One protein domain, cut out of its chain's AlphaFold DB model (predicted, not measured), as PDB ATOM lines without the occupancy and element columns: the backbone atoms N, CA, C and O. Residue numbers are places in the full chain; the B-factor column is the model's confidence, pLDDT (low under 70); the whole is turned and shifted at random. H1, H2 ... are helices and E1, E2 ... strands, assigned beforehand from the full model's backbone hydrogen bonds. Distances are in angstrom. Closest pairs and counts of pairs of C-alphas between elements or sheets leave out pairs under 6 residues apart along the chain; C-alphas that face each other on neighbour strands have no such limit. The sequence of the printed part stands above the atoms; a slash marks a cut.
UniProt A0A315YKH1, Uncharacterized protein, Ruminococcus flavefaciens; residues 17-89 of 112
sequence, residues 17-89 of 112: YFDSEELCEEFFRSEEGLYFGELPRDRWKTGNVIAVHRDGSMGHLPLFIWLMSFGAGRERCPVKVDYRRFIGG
ATOM      1  N   TYR A  17     145.292  92.622  88.891       97.50
ATOM      2  CA  TYR A  17     145.681  93.463  87.769       97.50
ATOM      3  C   TYR A  17     144.472  94.221  87.218       97.50
ATOM      4  O   TYR A  17     143.411  93.638  86.981       97.50
ATOM      5  N   PHE A  18     144.681  95.510  86.965       96.50
ATOM      6  CA  PHE A  18     143.732  96.416  86.335       96.50
ATOM      7  C   PHE A  18     144.346  96.988  85.056       96.50
ATOM      8  O   PHE A  18     145.447  97.555  85.064       96.50
ATOM      9  N   ASP A  19     143.610  96.866  83.955       93.94
ATOM     10  CA  ASP A  19     144.011  97.390  82.648       93.94
ATOM     11  C   ASP A  19     143.685  98.878  82.454       93.94
ATOM     12  O   ASP A  19     144.137  99.493  81.489       93.94
ATOM     13  N   SER A  20     142.918  99.456  83.377       94.81
ATOM     14  CA  SER A  20     142.428 100.829  83.329       94.81
ATOM     15  C   SER A  20     142.214 101.372  84.739       94.81
ATOM     16  O   SER A  20     141.986 100.621  85.692       94.81
ATOM     17  N   GLU A  21     142.321 102.691  84.868       94.88
ATOM     18  CA  GLU A  21     142.105 103.390  86.133       94.88
ATOM     19  C   GLU A  21     140.644 103.269  86.575       94.88
ATOM     20  O   GLU A  21     140.361 102.947  87.727       94.88
ATOM     21  N   GLU A  22     139.722 103.398  85.624       95.88
ATOM     22  CA  GLU A  22     138.279 103.308  85.827       95.88
ATOM     23  C   GLU A  22     137.869 101.954  86.419       95.88
ATOM     24  O   GLU A  22     137.014 101.886  87.303       95.88
ATOM     25  N   LEU A  23     138.509 100.871  85.966       96.19
ATOM     26  CA  LEU A  23     138.259  99.525  86.472       96.19
ATOM     27  C   LEU A  23     138.776  99.348  87.909       96.19
ATOM     28  O   LEU A  23     138.145  98.673  88.720       96.19
ATOM     29  N   CYS A  24     139.905  99.975  88.247       96.69
ATOM     30  CA  CYS A  24     140.418 100.000  89.618       96.69
ATOM     31  C   CYS A  24     139.466 100.773  90.549       96.69
ATOM     32  O   CYS A  24     139.163 100.325  91.655       96.69
ATOM     33  N   GLU A  25     138.919 101.899  90.087       95.06
ATOM     34  CA  GLU A  25     137.904 102.649  90.833       95.06
ATOM     35  C   GLU A  25     136.587 101.880  90.988       95.06
ATOM     36  O   GLU A  25     135.906 102.002  92.008       95.06
ATOM     37  N   GLU A  26     136.179 101.114  89.976       94.12
ATOM     38  CA  GLU A  26     135.033 100.208  90.070       94.12
ATOM     39  C   GLU A  26     135.271  99.131  91.128       94.12
ATOM     40  O   GLU A  26     134.431  98.962  92.010       94.12
ATOM     41  N   PHE A  27     136.446  98.497  91.120       95.06
ATOM     42  CA  PHE A  27     136.850  97.531  92.140       95.06
ATOM     43  C   PHE A  27     136.783  98.117  93.551       95.06
ATOM     44  O   PHE A  27     136.174  97.529  94.448       95.06
ATOM     45  N   PHE A  28     137.338  99.318  93.750       93.94
ATOM     46  CA  PHE A  28     137.242 100.002  95.037       93.94
ATOM     47  C   PHE A  28     135.799 100.259  95.445       93.94
ATOM     48  O   PHE A  28     135.536 100.307  96.641       93.94
ATOM     49  N   ARG A  29     134.877 100.458  94.494       91.19
ATOM     50  CA  ARG A  29     133.440 100.670  94.727       91.19
ATOM     51  C   ARG A  29     132.690  99.395  95.077       91.19
ATOM     52  O   ARG A  29     131.837  99.460  95.959       91.19
ATOM     53  N   SER A  30     133.008  98.285  94.419       88.44
ATOM     54  CA  SER A  30     132.276  97.024  94.535       88.44
ATOM     55  C   SER A  30     132.681  96.169  95.732       88.44
ATOM     56  O   SER A  30     131.860  95.399  96.222       88.44
ATOM     57  N   GLU A  31     133.930  96.259  96.190       84.00
ATOM     58  CA  GLU A  31     134.451  95.370  97.233       84.00
ATOM     59  C   GLU A  31     134.414  96.049  98.609       84.00
ATOM     60  O   GLU A  31     135.271  96.856  98.977       84.00
ATOM     61  N   GLU A  32     133.385  95.722  99.390       85.88
ATOM     62  CA  GLU A  32     133.227  96.232 100.752       85.88
ATOM     63  C   GLU A  32     134.284  95.660 101.699       85.88
ATOM     64  O   GLU A  32     134.741  94.532 101.528       85.88
ATOM     65  N   GLY A  33     134.655  96.421 102.733       88.44
ATOM     66  CA  GLY A  33     135.557  95.983 103.805       88.44
ATOM     67  C   GLY A  33     137.030  95.835 103.410       88.44
ATOM     68  O   GLY A  33     137.790  95.243 104.173       88.44
ATOM     69  N   LEU A  34     137.426  96.318 102.230       93.75
ATOM     70  CA  LEU A  34     138.834  96.464 101.861       93.75
ATOM     71  C   LEU A  34     139.383  97.815 102.339       93.75
ATOM     72  O   LEU A  34     138.632  98.787 102.416       93.75
ATOM     73  N   TYR A  35     140.678  97.898 102.660       95.50
ATOM     74  CA  TYR A  35     141.273  99.134 103.190       95.50
ATOM     75  C   TYR A  35     142.780  99.276 102.930       95.50
ATOM     76  O   TYR A  35     143.535  98.312 102.992       95.50
ATOM     77  N   PHE A  36     143.249 100.509 102.714       95.38
ATOM     78  CA  PHE A  36     144.680 100.850 102.687       95.38
ATOM     79  C   PHE A  36     145.143 101.355 104.058       95.38
ATOM     80  O   PHE A  36     145.282 102.559 104.271       95.38
ATOM     81  N   GLY A  37     145.361 100.444 105.008       92.56
ATOM     82  CA  GLY A  37     145.633 100.823 106.401       92.56
ATOM     83  C   GLY A  37     144.565 101.790 106.934       92.56
ATOM     84  O   GLY A  37     143.374 101.573 106.738       92.56
ATOM     85  N   GLU A  38     144.991 102.891 107.550       94.19
ATOM     86  CA  GLU A  38     144.092 103.944 108.054       94.19
ATOM     87  C   GLU A  38     143.782 105.038 107.012       94.19
ATOM     88  O   GLU A  38     143.214 106.082 107.338       94.19
ATOM     89  N   LEU A  39     144.178 104.846 105.746       94.62
ATOM     90  CA  LEU A  39     144.003 105.856 104.709       94.62
ATOM     91  C   LEU A  39     142.515 105.982 104.331       94.62
ATOM     92  O   LEU A  39     141.905 104.992 103.910       94.62
ATOM     93  N   PRO A  40     141.922 107.187 104.408       92.88
ATOM     94  CA  PRO A  40     140.531 107.380 104.034       92.88
ATOM     95  C   PRO A  40     140.348 107.222 102.518       92.88
ATOM     96  O   PRO A  40     141.264 107.463 101.728       92.88
ATOM     97  N   ARG A  41     139.152 106.780 102.119       89.75
ATOM     98  CA  ARG A  41     138.853 106.305 100.758       89.75
ATOM     99  C   ARG A  41     139.022 107.359  99.668       89.75
ATOM    100  O   ARG A  41     139.448 107.035  98.570       89.75
ATOM    101  N   ASP A  42     138.754 108.620  99.983       91.44
ATOM    102  CA  ASP A  42     138.972 109.774  99.100       91.44
ATOM    103  C   ASP A  42     140.456 110.024  98.779       91.44
ATOM    104  O   ASP A  42     140.784 110.748  97.840       91.44
ATOM    105  N   ARG A  43     141.369 109.424  99.551       93.00
ATOM    106  CA  ARG A  43     142.819 109.515  99.345       93.00
ATOM    107  C   ARG A  43     143.424 108.275  98.709       93.00
ATOM    108  O   ARG A  43     144.629 108.283  98.441       93.00
ATOM    109  N   TRP A  44     142.632 107.229  98.483       94.62
ATOM    110  CA  TRP A  44     143.114 106.036  97.801       94.62
ATOM    111  C   TRP A  44     143.597 106.413  96.408       94.62
ATOM    112  O   TRP A  44     143.006 107.246  95.719       94.62
ATOM    113  N   LYS A  45     144.724 105.830  96.017       93.12
ATOM    114  CA  LYS A  45     145.266 105.991  94.677       93.12
ATOM    115  C   LYS A  45     144.917 104.758  93.874       93.12
ATOM    116  O   LYS A  45     144.890 103.646  94.392       93.12
ATOM    117  N   THR A  46     144.623 104.976  92.609       93.00
ATOM    118  CA  THR A  46     144.443 103.918  91.628       93.00
ATOM    119  C   THR A  46     145.815 103.360  91.258       93.00
ATOM    120  O   THR A  46     146.864 103.976  91.481       93.00
ATOM    121  N   GLY A  47     145.838 102.136  90.748       90.50
ATOM    122  CA  GLY A  47     147.075 101.506  90.321       90.50
ATOM    123  C   GLY A  47     146.792 100.277  89.484       90.50
ATOM    124  O   GLY A  47     145.742  99.658  89.612       90.50
ATOM    125  N   ASN A  48     147.742  99.905  88.632       94.31
ATOM    126  CA  ASN A  48     147.532  98.764  87.749       94.31
ATOM    127  C   ASN A  48     147.647  97.413  88.458       94.31
ATOM    128  O   ASN A  48     147.207  96.416  87.900       94.31
ATOM    129  N   VAL A  49     148.274  97.353  89.638       96.62
ATOM    130  CA  VAL A  49     148.342  96.123  90.431       96.62
ATOM    131  C   VAL A  49     148.172  96.427  91.914       96.62
ATOM    132  O   VAL A  49     148.960  97.181  92.493       96.62
ATOM    133  N   ILE A  50     147.173  95.802  92.532       97.56
ATOM    134  CA  ILE A  50     146.897  95.878  93.969       97.56
ATOM    135  C   ILE A  50     147.016  94.478  94.569       97.56
ATOM    136  O   ILE A  50     146.447  93.519  94.052       97.56
ATOM    137  N   ALA A  51     147.763  94.348  95.660       97.12
ATOM    138  CA  ALA A  51     147.715  93.174  96.516       97.12
ATOM    139  C   ALA A  51     146.559  93.332  97.508       97.12
ATOM    140  O   ALA A  51     146.433  94.379  98.142       97.12
ATOM    141  N   VAL A  52     145.736  92.298  97.628       97.44
ATOM    142  CA  VAL A  52     144.617  92.216  98.565       97.44
ATOM    143  C   VAL A  52     144.875  91.030  99.478       97.44
ATOM    144  O   VAL A  52     145.099  89.916  99.001       97.44
ATOM    145  N   HIS A  53     144.874  91.267 100.780       97.00
ATOM    146  CA  HIS A  53     145.115  90.252 101.796       97.00
ATOM    147  C   HIS A  53     143.792  89.751 102.381       97.00
ATOM    148  O   HIS A  53     142.766  90.431 102.313       97.00
ATOM    149  N   ARG A  54     143.802  88.550 102.970       95.94
ATOM    150  CA  ARG A  54     142.598  87.909 103.533       95.94
ATOM    151  C   ARG A  54     141.896  88.749 104.602       95.94
ATOM    152  O   ARG A  54     140.677  88.684 104.725       95.94
ATOM    153  N   ASP A  55     142.650  89.537 105.360       95.81
ATOM    154  CA  ASP A  55     142.107  90.447 106.373       95.81
ATOM    155  C   ASP A  55     141.399  91.680 105.778       95.81
ATOM    156  O   ASP A  55     140.761  92.432 106.508       95.81
ATOM    157  N   GLY A  56     141.459  91.865 104.456       95.19
ATOM    158  CA  GLY A  56     140.907  93.008 103.735       95.19
ATOM    159  C   GLY A  56     141.904  94.149 103.537       95.19
ATOM    160  O   GLY A  56     141.598  95.100 102.815       95.19
ATOM    161  N   SER A  57     143.104  94.071 104.118       97.38
ATOM    162  CA  SER A  57     144.130  95.074 103.859       97.38
ATOM    163  C   SER A  57     144.588  95.024 102.398       97.38
ATOM    164  O   SER A  57     144.638  93.970 101.757       97.38
ATOM    165  N   MET A  58     144.905  96.195 101.855       97.25
ATOM    166  CA  MET A  58     145.369  96.382 100.489       97.25
ATOM    167  C   MET A  58     146.713  97.100 100.454       97.25
ATOM    168  O   MET A  58     147.016  97.953 101.292       97.25
ATOM    169  N   GLY A  59     147.495  96.799  99.421       96.00
ATOM    170  CA  GLY A  59     148.749  97.478  99.132       96.00
ATOM    171  C   GLY A  59     148.984  97.607  97.634       96.00
ATOM    172  O   GLY A  59     148.689  96.697  96.863       96.00
ATOM    173  N   HIS A  60     149.553  98.732  97.203       95.75
ATOM    174  CA  HIS A  60     150.048  98.842  95.834       95.75
ATOM    175  C   HIS A  60     151.217  97.884  95.643       95.75
ATOM    176  O   HIS A  60     152.195  97.935  96.394       95.75
ATOM    177  N   LEU A  61     151.141  97.036  94.619       94.50
ATOM    178  CA  LEU A  61     152.242  96.146  94.296       94.50
ATOM    179  C   LEU A  61     153.205  96.855  93.332       94.50
ATOM    180  O   LEU A  61     152.792  97.251  92.238       94.50
ATOM    181  N   PRO A  62     154.500  96.990  93.668       92.25
ATOM    182  CA  PRO A  62     155.462  97.568  92.740       92.25
ATOM    183  C   PRO A  62     155.540  96.757  91.441       92.25
ATOM    184  O   PRO A  62     155.703  95.533  91.477       92.25
ATOM    185  N   LEU A  63     155.522  97.435  90.287       89.88
ATOM    186  CA  LEU A  63     155.584  96.778  88.972       89.88
ATOM    187  C   LEU A  63     156.807  95.865  88.817       89.88
ATOM    188  O   LEU A  63     156.718  94.817  88.187       89.88
ATOM    189  N   PHE A  64     157.940  96.218  89.429       89.38
ATOM    190  CA  PHE A  64     159.122  95.355  89.455       89.38
ATOM    191  C   PHE A  64     158.838  93.992  90.111       89.38
ATOM    192  O   PHE A  64     159.226  92.956  89.572       89.38
ATOM    193  N   ILE A  65     158.124  93.975  91.241       91.19
ATOM    194  CA  ILE A  65     157.753  92.738  91.941       91.19
ATOM    195  C   ILE A  65     156.783  91.922  91.088       91.19
ATOM    196  O   ILE A  65     156.989  90.717  90.927       91.19
ATOM    197  N   TRP A  66     155.794  92.580  90.478       92.50
ATOM    198  CA  TRP A  66     154.877  91.949  89.530       92.50
ATOM    199  C   TRP A  66     155.628  91.285  88.371       92.50
ATOM    200  O   TRP A  66     155.477  90.086  88.160       92.50
ATOM    201  N   LEU A  67     156.502  92.010  87.669       90.38
ATOM    202  CA  LEU A  67     157.283  91.488  86.539       90.38
ATOM    203  C   LEU A  67     158.140  90.281  86.939       90.38
ATOM    204  O   LEU A  67     158.091  89.233  86.297       90.38
ATOM    205  N   MET A  68     158.888  90.405  88.037       88.56
ATOM    206  CA  MET A  68     159.774  89.344  88.525       88.56
ATOM    207  C   MET A  68     159.012  88.093  88.976       88.56
ATOM    208  O   MET A  68     159.582  87.002  89.021       88.56
ATOM    209  N   SER A  69     157.728  88.229  89.308       90.69
ATOM    210  CA  SER A  69     156.896  87.123  89.771       90.69
ATOM    211  C   SER A  69     156.512  86.114  88.687       90.69
ATOM    212  O   SER A  69     156.029  85.036  89.027       90.69
ATOM    213  N   PHE A  70     156.698  86.447  87.405       89.56
ATOM    214  CA  PHE A  70     156.450  85.545  86.270       89.56
ATOM    215  C   PHE A  70     157.685  84.727  85.862       89.56
ATOM    216  O   PHE A  70     157.599  83.897  84.962       89.56
ATOM    217  N   GLY A  71     158.839  84.952  86.500       82.12
ATOM    218  CA  GLY A  71     160.048  84.159  86.264       82.12
ATOM    219  C   GLY A  71     159.934  82.718  86.781       82.12
ATOM    220  O   GLY A  71     159.168  82.433  87.702       82.12
ATOM    221  N   ALA A  72     160.726  81.809  86.205       65.50
ATOM    222  CA  ALA A  72     160.747  80.394  86.577       65.50
ATOM    223  C   ALA A  72     161.189  80.161  88.041       65.50
ATOM    224  O   ALA A  72     162.038  80.885  88.562       65.50
ATOM    225  N   GLY A  73     160.642  79.118  88.681       62.28
ATOM    226  CA  GLY A  73     161.115  78.609  89.978       62.28
ATOM    227  C   GLY A  73     160.541  79.278  91.235       62.28
ATOM    228  O   GLY A  73     161.169  79.213  92.288       62.28
ATOM    229  N   ARG A  74     159.376  79.939  91.163       63.09
ATOM    230  CA  ARG A  74     158.739  80.579  92.332       63.09
ATOM    231  C   ARG A  74     157.531  79.784  92.827       63.09
ATOM    232  O   ARG A  74     156.404  80.061  92.435       63.09
ATOM    233  N   GLU A  75     157.766  78.841  93.733       59.88
ATOM    234  CA  GLU A  75     156.734  77.949  94.301       59.88
ATOM    235  C   GLU A  75     155.763  78.619  95.296       59.88
ATOM    236  O   GLU A  75     154.915  77.947  95.870       59.88
ATOM    237  N   ARG A  76     155.857  79.934  95.538       73.19
ATOM    238  CA  ARG A  76     155.045  80.625  96.566       73.19
ATOM    239  C   ARG A  76     154.568  82.013  96.155       73.19
ATOM    240  O   ARG A  76     154.546  82.937  96.963       73.19
ATOM    241  N   CYS A  77     154.267  82.204  94.877       85.06
ATOM    242  CA  CYS A  77     153.712  83.475  94.443       85.06
ATOM    243  C   CYS A  77     152.199  83.514  94.705       85.06
ATOM    244  O   CYS A  77     151.531  82.555  94.316       85.06
ATOM    245  N   PRO A  78     151.652  84.609  95.272       92.44
ATOM    246  CA  PRO A  78     150.212  84.826  95.330       92.44
ATOM    247  C   PRO A  78     149.544  84.662  93.965       92.44
ATOM    248  O   PRO A  78     150.162  84.938  92.925       92.44
ATOM    249  N   VAL A  79     148.278  84.247  93.983       93.75
ATOM    250  CA  VAL A  79     147.442  84.147  92.785       93.75
ATOM    251  C   VAL A  79     147.333  85.519  92.125       93.75
ATOM    252  O   VAL A  79     147.162  86.533  92.800       93.75
ATOM    253  N   LYS A  80     147.450  85.552  90.794       95.69
ATOM    254  CA  LYS A  80     147.431  86.778  89.986       95.69
ATOM    255  C   LYS A  80     146.200  86.775  89.105       95.69
ATOM    256  O   LYS A  80     146.033  85.858  88.305       95.69
ATOM    257  N   VAL A  81     145.369  87.791  89.246       96.56
ATOM    258  CA  VAL A  81     144.047  87.865  88.630       96.56
ATOM    259  C   VAL A  81     143.988  89.053  87.687       96.56
ATOM    260  O   VAL A  81     144.294  90.168  88.093       96.56
ATOM    261  N   ASP A  82     143.550  88.825  86.455       96.88
ATOM    262  CA  ASP A  82     143.052  89.874  85.574       96.88
ATOM    263  C   ASP A  82     141.622  90.206  86.006       96.88
ATOM    264  O   ASP A  82     140.713  89.378  85.876       96.88
ATOM    265  N   TYR A  83     141.425  91.398  86.573       96.31
ATOM    266  CA  TYR A  83     140.146  91.742  87.178       96.31
ATOM    267  C   TYR A  83     139.013  91.826  86.157       96.31
ATOM    268  O   TYR A  83     137.910  91.373  86.451       96.31
ATOM    269  N   ARG A  84     139.282  92.332  84.944       95.69
ATOM    270  CA  ARG A  84     138.263  92.454  83.890       95.69
ATOM    271  C   ARG A  84     137.724  91.079  83.521       95.69
ATOM    272  O   ARG A  84     136.511  90.872  83.513       95.69
ATOM    273  N   ARG A  85     138.631  90.135  83.266       95.94
ATOM    274  CA  ARG A  85     138.276  88.748  82.937       95.94
ATOM    275  C   ARG A  85     137.551  88.065  84.088       95.94
ATOM    276  O   ARG A  85     136.575  87.344  83.887       95.94
ATOM    277  N   PHE A  86     138.010  88.319  85.312       95.62
ATOM    278  CA  PHE A  86     137.439  87.737  86.520       95.62
ATOM    279  C   PHE A  86     135.977  88.141  86.734       95.62
ATOM    280  O   PHE A  86     135.124  87.263  86.892       95.62
ATOM    281  N   ILE A  87     135.666  89.441  86.681       93.94
ATOM    282  CA  ILE A  87     134.283  89.925  86.827       93.94
ATOM    283  C   ILE A  87     133.419  89.586  85.607       93.94
ATOM    284  O   ILE A  87     132.216  89.377  85.757       93.94
ATOM    285  N   GLY A  88     134.036  89.448  84.426       94.00
ATOM    286  CA  GLY A  88     133.403  88.953  83.201       94.00
ATOM    287  C   GLY A  88     133.041  87.463  83.235       94.00
ATOM    288  O   GLY A  88     132.311  86.993  82.365       94.00
ATOM    289  N   GLY A  89     133.506  86.717  84.245       93.56
ATOM    290  CA  GLY A  89     133.223  85.290  84.407       93.56
ATOM    291  C   GLY A  89     134.061  84.373  83.512       93.56
ATOM    292  O   GLY A  89     133.788  83.174  83.466       93.56
TER     293      GLY A  89
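AT A GLANCE: This is residues 17 to 89 of the 112 residues of an uncharacterized protein of Ruminococcus flavefaciens (UniProt A0A315YKH1). A small hairpin of two strands, E1 and E2, sits in the middle, with three short helices, H1, H2 and H3, set round it at separate places and not packed on one another. A third strand, E3, lies near E1 and leads directly into H3; a wide loop through Asp 42 lies at one end of the longest axis, and at the other end residues 71 to 76 stick out beyond H2. The printed part has 73 residues with three named helices and three named strands, in the order H1, E1, E2, H2, E3, H3; under half of the residues are in these elements, and the class is mixed, helices and strands. The one sheet has the order E1 - E2 and is antiparallel. The whole is compact, with a radius of gyration of the C-alphas of 12.8 A and spans of 39 by 28 by 20 A.

IN THESE COORDINATES: Begin at the sheet: find C-alpha 49 at (148.342, 96.123, 90.431), where E1 starts, and go on to residue 53; this strand, residues 49 to 53, is 13.2 A long from first to last C-alpha. E2 is residues 58 to 60, 7.0 A long. Next look at H2, residues 63 to 68, 8.5 A long. E3 is residues 79 to 82, 10.2 A long, and H3 is residues 83 to 87, 6.1 A long, ending at C-alpha 87 at (134.283, 89.925, 86.827). The longest helix stands before the sheet in the chain: find C-alpha 21 at (142.105, 103.390, 86.133), from where H1, residues 21 to 30, runs 14.4 A to C-alpha 30 at (132.276, 97.024, 94.535).

HOW THE PARTS SIT: Start with E1 and E2, a hairpin of antiparallel neighbours whose directions stand at 154 degrees. Look at the C-alphas that face each other: those of Ile 50 and His 60 are 4.7 A apart, and those of Ala 51 and Gly 59 are 5.1 A apart. Across the same pair, N 51 and O 59 are 2.8 A apart and N 59 and O 51 are 2.9 A apart, both within hydrogen-bond range. From the sheet move to H2, where the closest C-alphas of E1 and H2 are those of Val 49 and Leu 63, 7.4 A apart. E3 pairs with no named strand, but E1 and E3 are near each other, with 6 pairs of C-alphas within 10 A, while E2 and E3 are apart. E3 and H3 meet only through their link, with 0 residues between them. H1 and H3 are close but not clearly touching: their closest C-alphas, those of Leu 23 and Arg 84, are 7.5 A apart. H2 is apart from both H1 and H3. In H1, H2 and H3 every O i to N i+4 pair is within hydrogen-bond range.

THE WHOLE: Look for the two C-alphas farthest apart, those of Asp 42 and Gly 73, at 39.3 A; the first and last printed C-alphas, of Tyr 17 and Gly 89, are 15.3 A apart. The printed part has no cut. The long link is H1 to E1, 18 residues from 31 to 48 with no named element, whose C-alphas lie 7 to 17 A from the mean of the C-alphas. The link H2 to E3, 10 residues, is short, and within it residues 71 to 76 stand free. The links E1 to E2, E2 to H2 and E3 to H3 are tight. The mean pLDDT of the printed part is 91.5; find the low values, under 70, at residues 72 to 75.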